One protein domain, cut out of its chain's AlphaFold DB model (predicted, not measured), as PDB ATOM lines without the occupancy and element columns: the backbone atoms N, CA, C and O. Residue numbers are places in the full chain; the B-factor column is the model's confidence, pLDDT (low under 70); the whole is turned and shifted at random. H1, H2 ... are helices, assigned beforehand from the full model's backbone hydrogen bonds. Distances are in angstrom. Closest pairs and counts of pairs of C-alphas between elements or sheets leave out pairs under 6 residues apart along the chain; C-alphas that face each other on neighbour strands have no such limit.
ATOM      1  N   SER A   5     105.798 140.106  97.084       81.50
ATOM      2  CA  SER A   5     104.635 139.309  97.491       81.50
ATOM      3  C   SER A   5     104.987 137.829  97.666       81.50
ATOM      4  O   SER A   5     104.501 137.172  98.584       81.50
ATOM      5  N   GLU A   6     105.842 137.302  96.788       84.19
ATOM      6  CA  GLU A   6     106.293 135.910  96.815       84.19
ATOM      7  C   GLU A   6     107.271 135.674  97.968       84.19
ATOM      8  O   GLU A   6     107.159 134.675  98.672       84.19
ATOM      9  N   GLU A   7     108.186 136.618  98.198       81.44
ATOM     10  CA  GLU A   7     109.172 136.558  99.285       81.44
ATOM     11  C   GLU A   7     108.488 136.558 100.662       81.44
ATOM     12  O   GLU A   7     108.742 135.678 101.479       81.44
ATOM     13  N   GLN A   8     107.521 137.457 100.871       79.81
ATOM     14  CA  GLN A   8     106.723 137.515 102.104       79.81
ATOM     15  C   GLN A   8     105.932 136.224 102.346       79.81
ATOM     16  O   GLN A   8     105.793 135.777 103.484       79.81
ATOM     17  N   ARG A   9     105.418 135.598 101.279       85.06
ATOM     18  CA  ARG A   9     104.671 134.342 101.394       85.06
ATOM     19  C   ARG A   9     105.571 133.181 101.808       85.06
ATOM     20  O   ARG A   9     105.170 132.394 102.659       85.06
ATOM     21  N   VAL A  10     106.761 133.075 101.217       86.81
ATOM     22  CA  VAL A  10     107.725 132.016 101.557       86.81
ATOM     23  C   VAL A  10     108.168 132.136 103.015       86.81
ATOM     24  O   VAL A  10     108.277 131.125 103.705       86.81
ATOM     25  N   GLU A  11     108.373 133.357 103.512       83.19
ATOM     26  CA  GLU A  11     108.704 133.554 104.925       83.19
ATOM     27  C   GLU A  11     107.561 133.163 105.862       83.19
ATOM     28  O   GLU A  11     107.803 132.486 106.860       83.19
ATOM     29  N   LEU A  12     106.319 133.528 105.528       80.62
ATOM     30  CA  LEU A  12     105.146 133.134 106.313       80.62
ATOM     31  C   LEU A  12     104.976 131.611 106.379       80.62
ATOM     32  O   LEU A  12     104.722 131.081 107.457       80.62
ATOM     33  N   GLU A  13     105.167 130.908 105.261       84.19
ATOM     34  CA  GLU A  13     105.092 129.441 105.203       84.19
ATOM     35  C   GLU A  13     106.183 128.780 106.063       84.19
ATOM     36  O   GLU A  13     105.920 127.822 106.795       84.19
ATOM     37  N   ALA A  14     107.407 129.320 106.037       86.31
ATOM     38  CA  ALA A  14     108.490 128.838 106.889       86.31
ATOM     39  C   ALA A  14     108.170 129.038 108.381       86.31
ATOM     40  O   ALA A  14     108.387 128.137 109.188       86.31
ATOM     41  N   LEU A  15     107.618 130.195 108.744       79.06
ATOM     42  CA  LEU A  15     107.244 130.530 110.117       79.06
ATOM     43  C   LEU A  15     106.096 129.669 110.651       79.06
ATOM     44  O   LEU A  15     106.185 129.181 111.778       79.06
ATOM     45  N   GLU A  16     105.066 129.424 109.842       77.44
ATOM     46  CA  GLU A  16     103.955 128.530 110.193       77.44
ATOM     47  C   GLU A  16     104.448 127.101 110.468       77.44
ATOM     48  O   GLU A  16     103.988 126.444 111.401       77.44
ATOM     49  N   SER A  17     105.457 126.639 109.722       83.00
ATOM     50  CA  SER A  17     106.083 125.337 109.968       83.00
ATOM     51  C   SER A  17     106.945 125.294 111.236       83.00
ATOM     52  O   SER A  17     107.099 124.213 111.807       83.00
ATOM     53  N   ILE A  18     107.565 126.407 111.643       81.69
ATOM     54  CA  ILE A  18     108.464 126.452 112.811       81.69
ATOM     55  C   ILE A  18     107.660 126.577 114.113       81.69
ATOM     56  O   ILE A  18     108.055 125.998 115.127       81.69
ATOM     57  N   TYR A  19     106.520 127.273 114.084       73.38
ATOM     58  CA  TYR A  19     105.707 127.570 115.269       73.38
ATOM     59  C   TYR A  19     104.254 127.080 115.120       73.38
ATOM     60  O   TYR A  19     103.334 127.899 115.068       73.38
ATOM     61  N   PRO A  20     104.015 125.755 115.077       67.00
ATOM     62  CA  PRO A  20     102.676 125.195 114.881       67.00
ATOM     63  C   PRO A  20     101.713 125.468 116.049       67.00
ATOM     64  O   PRO A  20     100.509 125.556 115.829       67.00
ATOM     65  N   ASP A  21     102.234 125.654 117.267       64.19
ATOM     66  CA  ASP A  21     101.451 125.913 118.479       64.19
ATOM     67  C   ASP A  21     101.981 127.173 119.182       64.19
ATOM     68  O   ASP A  21     102.932 127.126 119.965       64.19
ATOM     69  N   SER A  22     101.384 128.333 118.892       59.81
ATOM     70  CA  SER A  22     101.706 129.578 119.599       59.81
ATOM     71  C   SER A  22     100.989 129.634 120.954       59.81
ATOM     72  O   SER A  22      99.778 129.439 121.073       59.81
ATOM     73  N   PHE A  23     101.792 129.849 121.996       50.69
ATOM     74  CA  PHE A  23     101.441 129.781 123.412       50.69
ATOM     75  C   PHE A  23     100.289 130.726 123.789       50.69
ATOM     76  O   PHE A  23     100.383 131.940 123.640       50.69
ATOM     77  N   THR A  24      99.223 130.163 124.359       49.66
ATOM     78  CA  THR A  24      98.114 130.896 124.986       49.66
ATOM     79  C   THR A  24      98.112 130.628 126.490       49.66
ATOM     80  O   THR A  24      97.218 129.982 127.029       49.66
ATOM     81  N   GLU A  25      99.128 131.117 127.198       55.56
ATOM     82  CA  GLU A  25      99.022 131.291 128.650       55.56
ATOM     83  C   GLU A  25      98.841 132.778 128.964       55.56
ATOM     84  O   GLU A  25      99.557 133.616 128.433       55.56
ATOM     85  N   ASN A  26      97.823 133.068 129.784       62.53
ATOM     86  CA  ASN A  26      97.294 134.388 130.147       62.53
ATOM     87  C   ASN A  26      98.359 135.498 130.261       62.53
ATOM     88  O   ASN A  26      98.944 135.680 131.328       62.53
ATOM     89  N   LEU A  27      98.544 136.260 129.183       72.19
ATOM     90  CA  LEU A  27      99.234 137.547 129.209       72.19
ATOM     91  C   LEU A  27      98.321 138.593 129.845       72.19
ATOM     92  O   LEU A  27      97.107 138.579 129.614       72.19
ATOM     93  N   GLU A  28      98.887 139.500 130.635       78.75
ATOM     94  CA  GLU A  28      98.139 140.653 131.128       78.75
ATOM     95  C   GLU A  28      97.980 141.688 129.997       78.75
ATOM     96  O   GLU A  28      98.821 141.797 129.102       78.75
ATOM     97  N   ASP A  29      96.921 142.504 130.037       80.38
ATOM     98  CA  ASP A  29      96.670 143.528 129.006       80.38
ATOM     99  C   ASP A  29      97.849 144.512 128.851       80.38
ATOM    100  O   ASP A  29      98.101 145.023 127.759       80.38
ATOM    101  N   ASN A  30      98.604 144.759 129.929       84.94
ATOM    102  CA  ASN A  30      99.814 145.585 129.890       84.94
ATOM    103  C   ASN A  30     100.947 144.928 129.085       84.94
ATOM    104  O   ASN A  30     101.616 145.620 128.320       84.94
ATOM    105  N   ASP A  31     101.114 143.609 129.195       86.38
ATOM    106  CA  ASP A  31     102.148 142.859 128.474       86.38
ATOM    107  C   ASP A  31     101.897 142.923 126.963       86.38
ATOM    108  O   ASP A  31     102.803 143.178 126.168       86.38
ATOM    109  N   VAL A  32     100.629 142.783 126.561       86.12
ATOM    110  CA  VAL A  32     100.209 142.912 125.159       86.12
ATOM    111  C   VAL A  32     100.490 144.320 124.633       86.12
ATOM    112  O   VAL A  32     100.993 144.479 123.519       86.12
ATOM    113  N   ILE A  33     100.201 145.355 125.428       89.88
ATOM    114  CA  ILE A  33     100.482 146.749 125.061       89.88
ATOM    115  C   ILE A  33     101.984 146.968 124.843       89.88
ATOM    116  O   ILE A  33     102.370 147.648 123.889       89.88
ATOM    117  N   ASP A  34     102.834 146.411 125.698       89.88
ATOM    118  CA  ASP A  34     104.280 146.597 125.593       89.88
ATOM    119  C   ASP A  34     104.884 145.816 124.418       89.88
ATOM    120  O   ASP A  34     105.729 146.363 123.702       89.88
ATOM    121  N   ILE A  35     104.374 144.616 124.121       90.88
ATOM    122  CA  ILE A  35     104.712 143.880 122.891       90.88
ATOM    123  C   ILE A  35     104.301 144.683 121.648       90.88
ATOM    124  O   ILE A  35     105.080 144.806 120.703       90.88
ATOM    125  N   LEU A  36     103.106 145.283 121.636       90.44
ATOM    126  CA  LEU A  36     102.645 146.098 120.507       90.44
ATOM    127  C   LEU A  36     103.502 147.355 120.300       90.44
ATOM    128  O   LEU A  36     103.784 147.721 119.158       90.44
ATOM    129  N   LYS A  37     103.955 148.007 121.380       93.25
ATOM    130  CA  LYS A  37     104.898 149.136 121.283       93.25
ATOM    131  C   LYS A  37     106.244 148.695 120.717       93.25
ATOM    132  O   LYS A  37     106.784 149.384 119.854       93.25
ATOM    133  N   LEU A  38     106.772 147.559 121.176       93.31
ATOM    134  CA  LEU A  38     108.014 146.988 120.651       93.31
ATOM    135  C   LEU A  38     107.891 146.700 119.150       93.31
ATOM    136  O   LEU A  38     108.762 147.093 118.379       93.31
ATOM    137  N   LEU A  39     106.794 146.061 118.739       92.00
ATOM    138  CA  LEU A  39     106.510 145.752 117.340       92.00
ATOM    139  C   LEU A  39     106.431 147.008 116.473       92.00
ATOM    140  O   LEU A  39     106.987 147.020 115.379       92.00
ATOM    141  N   ALA A  40     105.775 148.067 116.951       90.88
ATOM    142  CA  ALA A  40     105.694 149.329 116.222       90.88
ATOM    143  C   ALA A  40     107.084 149.948 115.993       90.88
ATOM    144  O   ALA A  40     107.382 150.381 114.882       90.88
ATOM    145  N   LEU A  41     107.947 149.925 117.015       93.69
ATOM    146  CA  LEU A  41     109.326 150.414 116.916       93.69
ATOM    147  C   LEU A  41     110.160 149.569 115.947       93.69
ATOM    148  O   LEU A  41     110.779 150.108 115.033       93.69
ATOM    149  N   GLN A  42     110.125 148.242 116.095       91.19
ATOM    150  CA  GLN A  42     110.854 147.329 115.211       91.19
ATOM    151  C   GLN A  42     110.364 147.416 113.762       91.19
ATOM    152  O   GLN A  42     111.159 147.281 112.831       91.19
ATOM    153  N   ALA A  43     109.074 147.677 113.549       90.12
ATOM    154  CA  ALA A  43     108.532 147.849 112.213       90.12
ATOM    155  C   ALA A  43     109.023 149.144 111.555       90.12
ATOM    156  O   ALA A  43     109.364 149.125 110.375       90.12
ATOM    157  N   GLU A  44     109.092 150.248 112.302       90.88
ATOM    158  CA  GLU A  44     109.601 151.527 111.796       90.88
ATOM    159  C   GLU A  44     111.103 151.459 111.462       90.88
ATOM    160  O   GLU A  44     111.530 151.960 110.421       90.88
ATOM    161  N   GLU A  45     111.893 150.775 112.294       87.81
ATOM    162  CA  GLU A  45     113.341 150.608 112.096       87.81
ATOM    163  C   GLU A  45     113.691 149.730 110.885       87.81
ATOM    164  O   GLU A  45     114.696 149.974 110.215       87.81
ATOM    165  N   ASN A  46     112.861 148.729 110.578       84.56
ATOM    166  CA  ASN A  46     113.108 147.763 109.503       84.56
ATOM    167  C   ASN A  46     112.361 148.096 108.194       84.56
ATOM    168  O   ASN A  46     112.234 147.243 107.310       84.56
ATOM    169  N   LEU A  47     111.875 149.333 108.032       85.75
ATOM    170  CA  LEU A  47     111.209 149.770 106.802       85.75
ATOM    171  C   LEU A  47     112.137 149.664 105.580       85.75
ATOM    172  O   LEU A  47     113.231 150.222 105.542       85.75
ATOM    173  N   GLY A  48     111.651 148.997 104.531       78.69
ATOM    174  CA  GLY A  48     112.380 148.823 103.269       78.69
ATOM    175  C   GLY A  48     113.184 147.524 103.166       78.69
ATOM    176  O   GLY A  48     113.787 147.283 102.120       78.69
ATOM    177  N   VAL A  49     113.154 146.679 104.201       78.38
ATOM    178  CA  VAL A  49     113.702 145.314 104.204       78.38
ATOM    179  C   VAL A  49     112.596 144.331 104.604       78.38
ATOM    180  O   VAL A  49     111.553 144.717 105.132       78.38
ATOM    181  N   VAL A  50     112.793 143.051 104.301       77.31
ATOM    182  CA  VAL A  50     111.902 141.978 104.735       77.31
ATOM    183  C   VAL A  50     111.913 141.893 106.267       77.31
ATOM    184  O   VAL A  50     112.966 141.731 106.876       77.31
ATOM    185  N   MET A  51     110.743 142.076 106.889       84.31
ATOM    186  CA  MET A  51     110.627 142.366 108.324       84.31
ATOM    187  C   MET A  51     109.884 141.301 109.138       84.31
ATOM    188  O   MET A  51     109.857 141.397 110.361       84.31
ATOM    189  N   ILE A  52     109.271 140.300 108.495       84.75
ATOM    190  CA  ILE A  52     108.423 139.331 109.204       84.75
ATOM    191  C   ILE A  52     109.252 138.531 110.205       84.75
ATOM    192  O   ILE A  52     108.886 138.480 111.378       84.75
ATOM    193  N   PHE A  53     110.386 137.972 109.781       84.88
ATOM    194  CA  PHE A  53     111.249 137.213 110.684       84.88
ATOM    195  C   PHE A  53     111.718 138.055 111.880       84.88
ATOM    196  O   PHE A  53     111.554 137.633 113.020       84.88
ATOM    197  N   THR A  54     112.212 139.275 111.640       87.56
ATOM    198  CA  THR A  54     112.681 140.181 112.703       87.56
ATOM    199  C   THR A  54     111.581 140.490 113.716       87.56
ATOM    200  O   THR A  54     111.818 140.423 114.922       87.56
ATOM    201  N   LEU A  55     110.366 140.793 113.246       88.75
ATOM    202  CA  LEU A  55     109.234 141.078 114.126       88.75
ATOM    203  C   LEU A  55     108.835 139.849 114.944       88.75
ATOM    204  O   LEU A  55     108.579 139.976 116.141       88.75
ATOM    205  N   VAL A  56     108.819 138.662 114.331       87.25
ATOM    206  CA  VAL A  56     108.505 137.420 115.048       87.25
ATOM    207  C   VAL A  56     109.570 137.107 116.096       87.25
ATOM    208  O   VAL A  56     109.210 136.812 117.232       87.25
ATOM    209  N   THR A  57     110.859 137.229 115.766       88.44
ATOM    210  CA  THR A  57     111.946 137.030 116.738       88.44
ATOM    211  C   THR A  57     111.834 138.012 117.902       88.44
ATOM    212  O   THR A  57     111.898 137.592 119.053       88.44
ATOM    213  N   ALA A  58     111.574 139.294 117.631       89.12
ATOM    214  CA  ALA A  58     111.420 140.304 118.678       89.12
ATOM    215  C   ALA A  58     110.231 140.012 119.614       89.12
ATOM    216  O   ALA A  58     110.340 140.170 120.831       89.12
ATOM    217  N   VAL A  59     109.095 139.563 119.066       89.81
ATOM    218  CA  VAL A  59     107.931 139.152 119.870       89.81
ATOM    219  C   VAL A  59     108.239 137.908 120.684       89.81
ATOM    220  O   VAL A  59     107.875 137.858 121.856       89.81
ATOM    221  N   GLN A  60     108.906 136.923 120.087       84.88
ATOM    222  CA  GLN A  60     109.259 135.687 120.774       84.88
ATOM    223  C   GLN A  60     110.178 135.962 121.968       84.88
ATOM    224  O   GLN A  60     109.870 135.525 123.072       84.88
ATOM    225  N   GLU A  61     111.241 136.749 121.781       89.31
ATOM    226  CA  GLU A  61     112.157 137.126 122.867       89.31
ATOM    227  C   GLU A  61     111.427 137.849 124.007       89.31
ATOM    228  O   GLU A  61     111.669 137.569 125.183       89.31
ATOM    229  N   LYS A  62     110.498 138.757 123.679       88.69
ATOM    230  CA  LYS A  62     109.686 139.428 124.702       88.69
ATOM    231  C   LYS A  62     108.711 138.500 125.401       88.69
ATOM    232  O   LYS A  62     108.506 138.645 126.604       88.69
ATOM    233  N   LEU A  63     108.120 137.560 124.678       86.94
ATOM    234  CA  LEU A  63     107.211 136.588 125.261       86.94
ATOM    235  C   LEU A  63     107.946 135.661 126.235       86.94
ATOM    236  O   LEU A  63     107.449 135.434 127.336       86.94
ATOM    237  N   ASP A  64     109.143 135.197 125.867       85.69
ATOM    238  CA  ASP A  64     110.003 134.396 126.743       85.69
ATOM    239  C   ASP A  64     110.358 135.176 128.024       85.69
ATOM    240  O   ASP A  64     110.215 134.648 129.130       85.69
ATOM    241  N   GLU A  65     110.707 136.464 127.902       88.19
ATOM    242  CA  GLU A  65     110.965 137.346 129.050       88.19
ATOM    243  C   GLU A  65     109.740 137.465 129.976       88.19
ATOM    244  O   GLU A  65     109.867 137.329 131.196       88.19
ATOM    245  N   ILE A  66     108.545 137.684 129.417       86.44
ATOM    246  CA  ILE A  66     107.299 137.793 130.193       86.44
ATOM    247  C   ILE A  66     106.986 136.473 130.906       86.44
ATOM    248  O   ILE A  66     106.669 136.466 132.099       86.44
ATOM    249  N   VAL A  67     107.106 135.340 130.211       83.06
ATOM    250  CA  VAL A  67     106.868 134.011 130.790       83.06
ATOM    251  C   VAL A  67     107.819 133.745 131.957       83.06
ATOM    252  O   VAL A  67     107.387 133.244 133.004       83.06
ATOM    253  N   ASP A  68     109.091 134.106 131.821       84.69
ATOM    254  CA  ASP A  68     110.070 133.951 132.894       84.69
ATOM    255  C   ASP A  68     109.777 134.880 134.080       84.69
ATOM    256  O   ASP A  68     109.822 134.433 135.232       84.69
ATOM    257  N   GLN A  69     109.367 136.128 133.837       83.38
ATOM    258  CA  GLN A  69     108.924 137.039 134.901       83.38
ATOM    259  C   GLN A  69     107.694 136.509 135.652       83.38
ATOM    260  O   GLN A  69     107.624 136.607 136.883       83.38
ATOM    261  N   ILE A  70     106.733 135.914 134.942       83.75
ATOM    262  CA  ILE A  70     105.546 135.302 135.550       83.75
ATOM    263  C   ILE A  70     105.946 134.118 136.442       83.75
ATOM    264  O   ILE A  70     105.444 133.998 137.566       83.75
ATOM    265  N   LYS A  71     106.848 133.243 135.979       80.69
ATOM    266  CA  LYS A  71     107.346 132.109 136.778       80.69
ATOM    267  C   LYS A  71     108.090 132.586 138.021       80.69
ATOM    268  O   LYS A  71     107.775 132.125 139.117       80.69
ATOM    269  N   MET A  72     108.998 133.549 137.864       77.69
ATOM    270  CA  MET A  72     109.750 134.147 138.968       77.69
ATOM    271  C   MET A  72     108.820 134.715 140.041       77.69
ATOM    272  O   MET A  72     108.974 134.386 141.215       77.69
ATOM    273  N   ARG A  73     107.795 135.483 139.648       79.00
ATOM    274  CA  ARG A  73     106.810 136.053 140.584       79.00
ATOM    275  C   ARG A  73     106.091 134.966 141.391       79.00
ATOM    276  O   ARG A  73     106.012 135.056 142.613       79.00
ATOM    277  N   ARG A  74     105.627 133.896 140.726       73.62
ATOM    278  CA  ARG A  74     104.972 132.757 141.402       73.62
ATOM    279  C   ARG A  74     105.914 132.035 142.369       73.62
ATOM    280  O   ARG A  74     105.491 131.615 143.448       73.62
ATOM    281  N   GLU A  75     107.174 131.848 141.986       75.62
ATOM    282  CA  GLU A  75     108.173 131.197 142.836       75.62
ATOM    283  C   GLU A  75     108.541 132.052 144.051       75.62
ATOM    284  O   GLU A  75     108.641 131.531 145.165       75.62
ATOM    285  N   GLU A  76     108.687 133.363 143.868       76.75
ATOM    286  CA  GLU A  76     108.972 134.309 144.944       76.75
ATOM    287  C   GLU A  76     107.837 134.380 145.967       76.75
ATOM    288  O   GLU A  76     108.104 134.308 147.170       76.75
ATOM    289  N   GLU A  77     106.582 134.440 145.514       74.88
ATOM    290  CA  GLU A  77     105.401 134.401 146.387       74.88
ATOM    291  C   GLU A  77     105.350 133.105 147.206       74.88
ATOM    292  O   GLU A  77     105.111 133.126 148.420       74.88
ATOM    293  N   LYS A  78     105.643 131.965 146.571       73.19
ATOM    294  CA  LYS A  78     105.711 130.670 147.258       73.19
ATOM    295  C   LYS A  78     106.830 130.646 148.301       73.19
ATOM    296  O   LYS A  78     106.605 130.216 149.433       73.19
ATOM    297  N   LYS A  79     108.016 131.143 147.945       79.50
ATOM    298  CA  LYS A  79     109.190 131.190 148.825       79.50
ATOM    299  C   LYS A  79     109.022 132.175 149.982       79.50
ATOM    300  O   LYS A  79     109.595 131.974 151.052       79.50
ATOM    301  N   LEU A  80     108.289 133.268 149.785       72.12
ATOM    302  CA  LEU A  80     107.965 134.203 150.862       72.12
ATOM    303  C   LEU A  80     107.043 133.537 151.886       72.12
ATOM    304  O   LEU A  80     107.349 133.544 153.074       72.12
ATOM    305  N   LYS A  81     105.989 132.870 151.412       73.31
ATOM    306  CA  LYS A  81     105.046 132.144 152.267       73.31
ATOM    307  C   LYS A  81     105.708 131.012 153.060       73.31
ATOM    308  O   LYS A  81     105.347 130.773 154.207       73.31
ATOM    309  N   GLU A  82     106.674 130.322 152.460       70.94
ATOM    310  CA  GLU A  82     107.463 129.289 153.139       70.94
ATOM    311  C   GLU A  82     108.368 129.880 154.228       70.94
ATOM    312  O   GLU A  82     108.386 129.367 155.342       70.94
ATOM    313  N   ARG A  83     109.044 131.005 153.955       66.56
ATOM    314  CA  ARG A  83     109.865 131.700 154.961       66.56
ATOM    315  C   ARG A  83     109.041 132.204 156.142       66.56
ATOM    316  O   ARG A  83     109.458 132.040 157.280       66.56
ATOM    317  N   GLU A  84     107.866 132.771 155.891       71.06
ATOM    318  CA  GLU A  84     106.964 133.216 156.961       71.06
ATOM    319  C   GLU A  84     106.457 132.040 157.812       71.06
ATOM    320  O   GLU A  84     106.349 132.161 159.034       71.06
ATOM    321  N   ALA A  85     106.187 130.887 157.190       68.88
ATOM    322  CA  ALA A  85     105.817 129.670 157.906       68.88
ATOM    323  C   ALA A  85     106.983 129.125 158.748       68.88
ATOM    324  O   ALA A  85     106.783 128.794 159.914       68.88
ATOM    325  N   GLU A  86     108.202 129.105 158.207       68.50
ATOM    326  CA  GLU A  86     109.408 128.689 158.935       68.50
ATOM    327  C   GLU A  86     109.707 129.631 160.115       68.50
ATOM    328  O   GLU A  86     110.049 129.185 161.212       68.50
ATOM    329  N   GLU A  87     109.525 130.942 159.936       68.12
ATOM    330  CA  GLU A  87     109.671 131.927 161.008       68.12
ATOM    331  C   GLU A  87     108.593 131.770 162.090       68.12
ATOM    332  O   GLU A  87     108.899 131.915 163.278       68.12
ATOM    333  N   ALA A  88     107.356 131.435 161.715       68.06
ATOM    334  CA  ALA A  88     106.281 131.138 162.659       68.06
ATOM    335  C   ALA A  88     106.525 129.822 163.416       68.06
ATOM    336  O   ALA A  88     106.312 129.769 164.627       68.06
ATOM    337  N   GLU A  89     107.037 128.787 162.750       62.97
ATOM    338  CA  GLU A  89     107.447 127.534 163.395       62.97
ATOM    339  C   GLU A  89     108.625 127.760 164.348       62.97
ATOM    340  O   GLU A  89     108.604 127.296 165.489       62.97
ATOM    341  N   LYS A  90     109.614 128.559 163.948       63.97
ATOM    342  CA  LYS A  90     110.747 128.932 164.804       63.97
ATOM    343  C   LYS A  90     110.318 129.752 166.026       63.97
ATOM    344  O   LYS A  90     110.932 129.631 167.086       63.97
ATOM    345  N   GLN A  91     109.274 130.572 165.899       59.81
ATOM    346  CA  GLN A  91     108.679 131.305 167.022       59.81
ATOM    347  C   GLN A  91     107.774 130.430 167.899       59.81
ATOM    348  O   GLN A  91     107.681 130.687 169.099       59.81
ATOM    349  N   LEU A  92     107.127 129.405 167.333       59.41
ATOM    350  CA  LEU A  92     106.287 128.447 168.060       59.41
ATOM    351  C   LEU A  92     107.124 127.432 168.850       59.41
ATOM    352  O   LEU A  92     106.717 126.999 169.929       59.41
ATOM    353  N   PHE A  93     108.313 127.107 168.345       48.53
ATOM    354  CA  PHE A  93     109.304 126.280 169.020       48.53
ATOM    355  C   PHE A  93     110.531 127.111 169.412       48.53
ATOM    356  O   PHE A  93     111.623 126.889 168.877       48.53
TER     357      PHE A  93
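Overview. This is residues 5 to 93 of the 216 residues of the protein "RWD domain-containing protein 1" of Heterocephalus glaber (UniProt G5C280). One very long helix, H3, makes the long axis, and two shorter helices sit on opposite sides of its first part: H2 folds back along it as a helical hairpin, and H1 meets it near its first residues on the other side. Residues 71 to 93, of which 71 to 92 belong to H3, stick out alone as a straight arm that makes much of the length, while residues 19 to 28 lead past H3 from the H1 side to the H2 side. The printed part has 89 residues with three named helices in the order H1, H2, H3 and no named strand, and its class is all helix. It is extended, with a radius of gyration of the C-alphas of 20.4 A, and the C-alphas span 73 by 26 by 17 A.

Along the chain. H1 is residues 5 to 18, beginning at C-alpha 5 at (104.635, 139.309, 97.491), and is 20.4 A long from first to last C-alpha. H2 is residues 29 to 45, beginning at C-alpha 29 at (96.670, 143.528, 129.006), and is 24.8 A long. H3 is residues 52 to 92, 59.9 A from first to last C-alpha, and ends at C-alpha 92 at (106.287, 128.447, 168.060).

Arrangement. H1 and H3 touch, and H3 does so with residues 52 to 53 alone; the closest C-alphas are those of Glu 11 and Ile 52, 7.2 A apart. Their lines stand at a shallow tilt of 29 degrees, and they run the same way. H1 and H2 are apart. H2 and H3 touch, with 12 pairs of C-alphas within 8 A, and H3 does so with residues 54 to 66 alone; the closest C-alphas are those of Leu 39 and Leu 55, 6.3 A apart. They form a hairpin, running opposite ways at a shallow tilt of 32 degrees, only just short of steep. In H1, H2 and H3 every pair of O i and N i+4 is within hydrogen-bond range.

Size, cuts and confidence. The two C-alphas farthest apart are those of Glu 6 and Phe 93, at 72.9 A. Residues 16 to 21, of which 16 to 18 belong to H1, and residues 71 to 93, of which 71 to 92 belong to H3, stand free. Without them the body has 60 residues, spans 38 by 23 by 16 A and has a radius of gyration of 12.9 A. The printed part has no cut. The links from H1 to H2, 10 residues, and from H2 to H3, 6 residues, are both short. The mean pLDDT of the printed part is 79.3, and the model's confidence is under 70 at residues 20 to 26, residue 83 and residues 85 to 93.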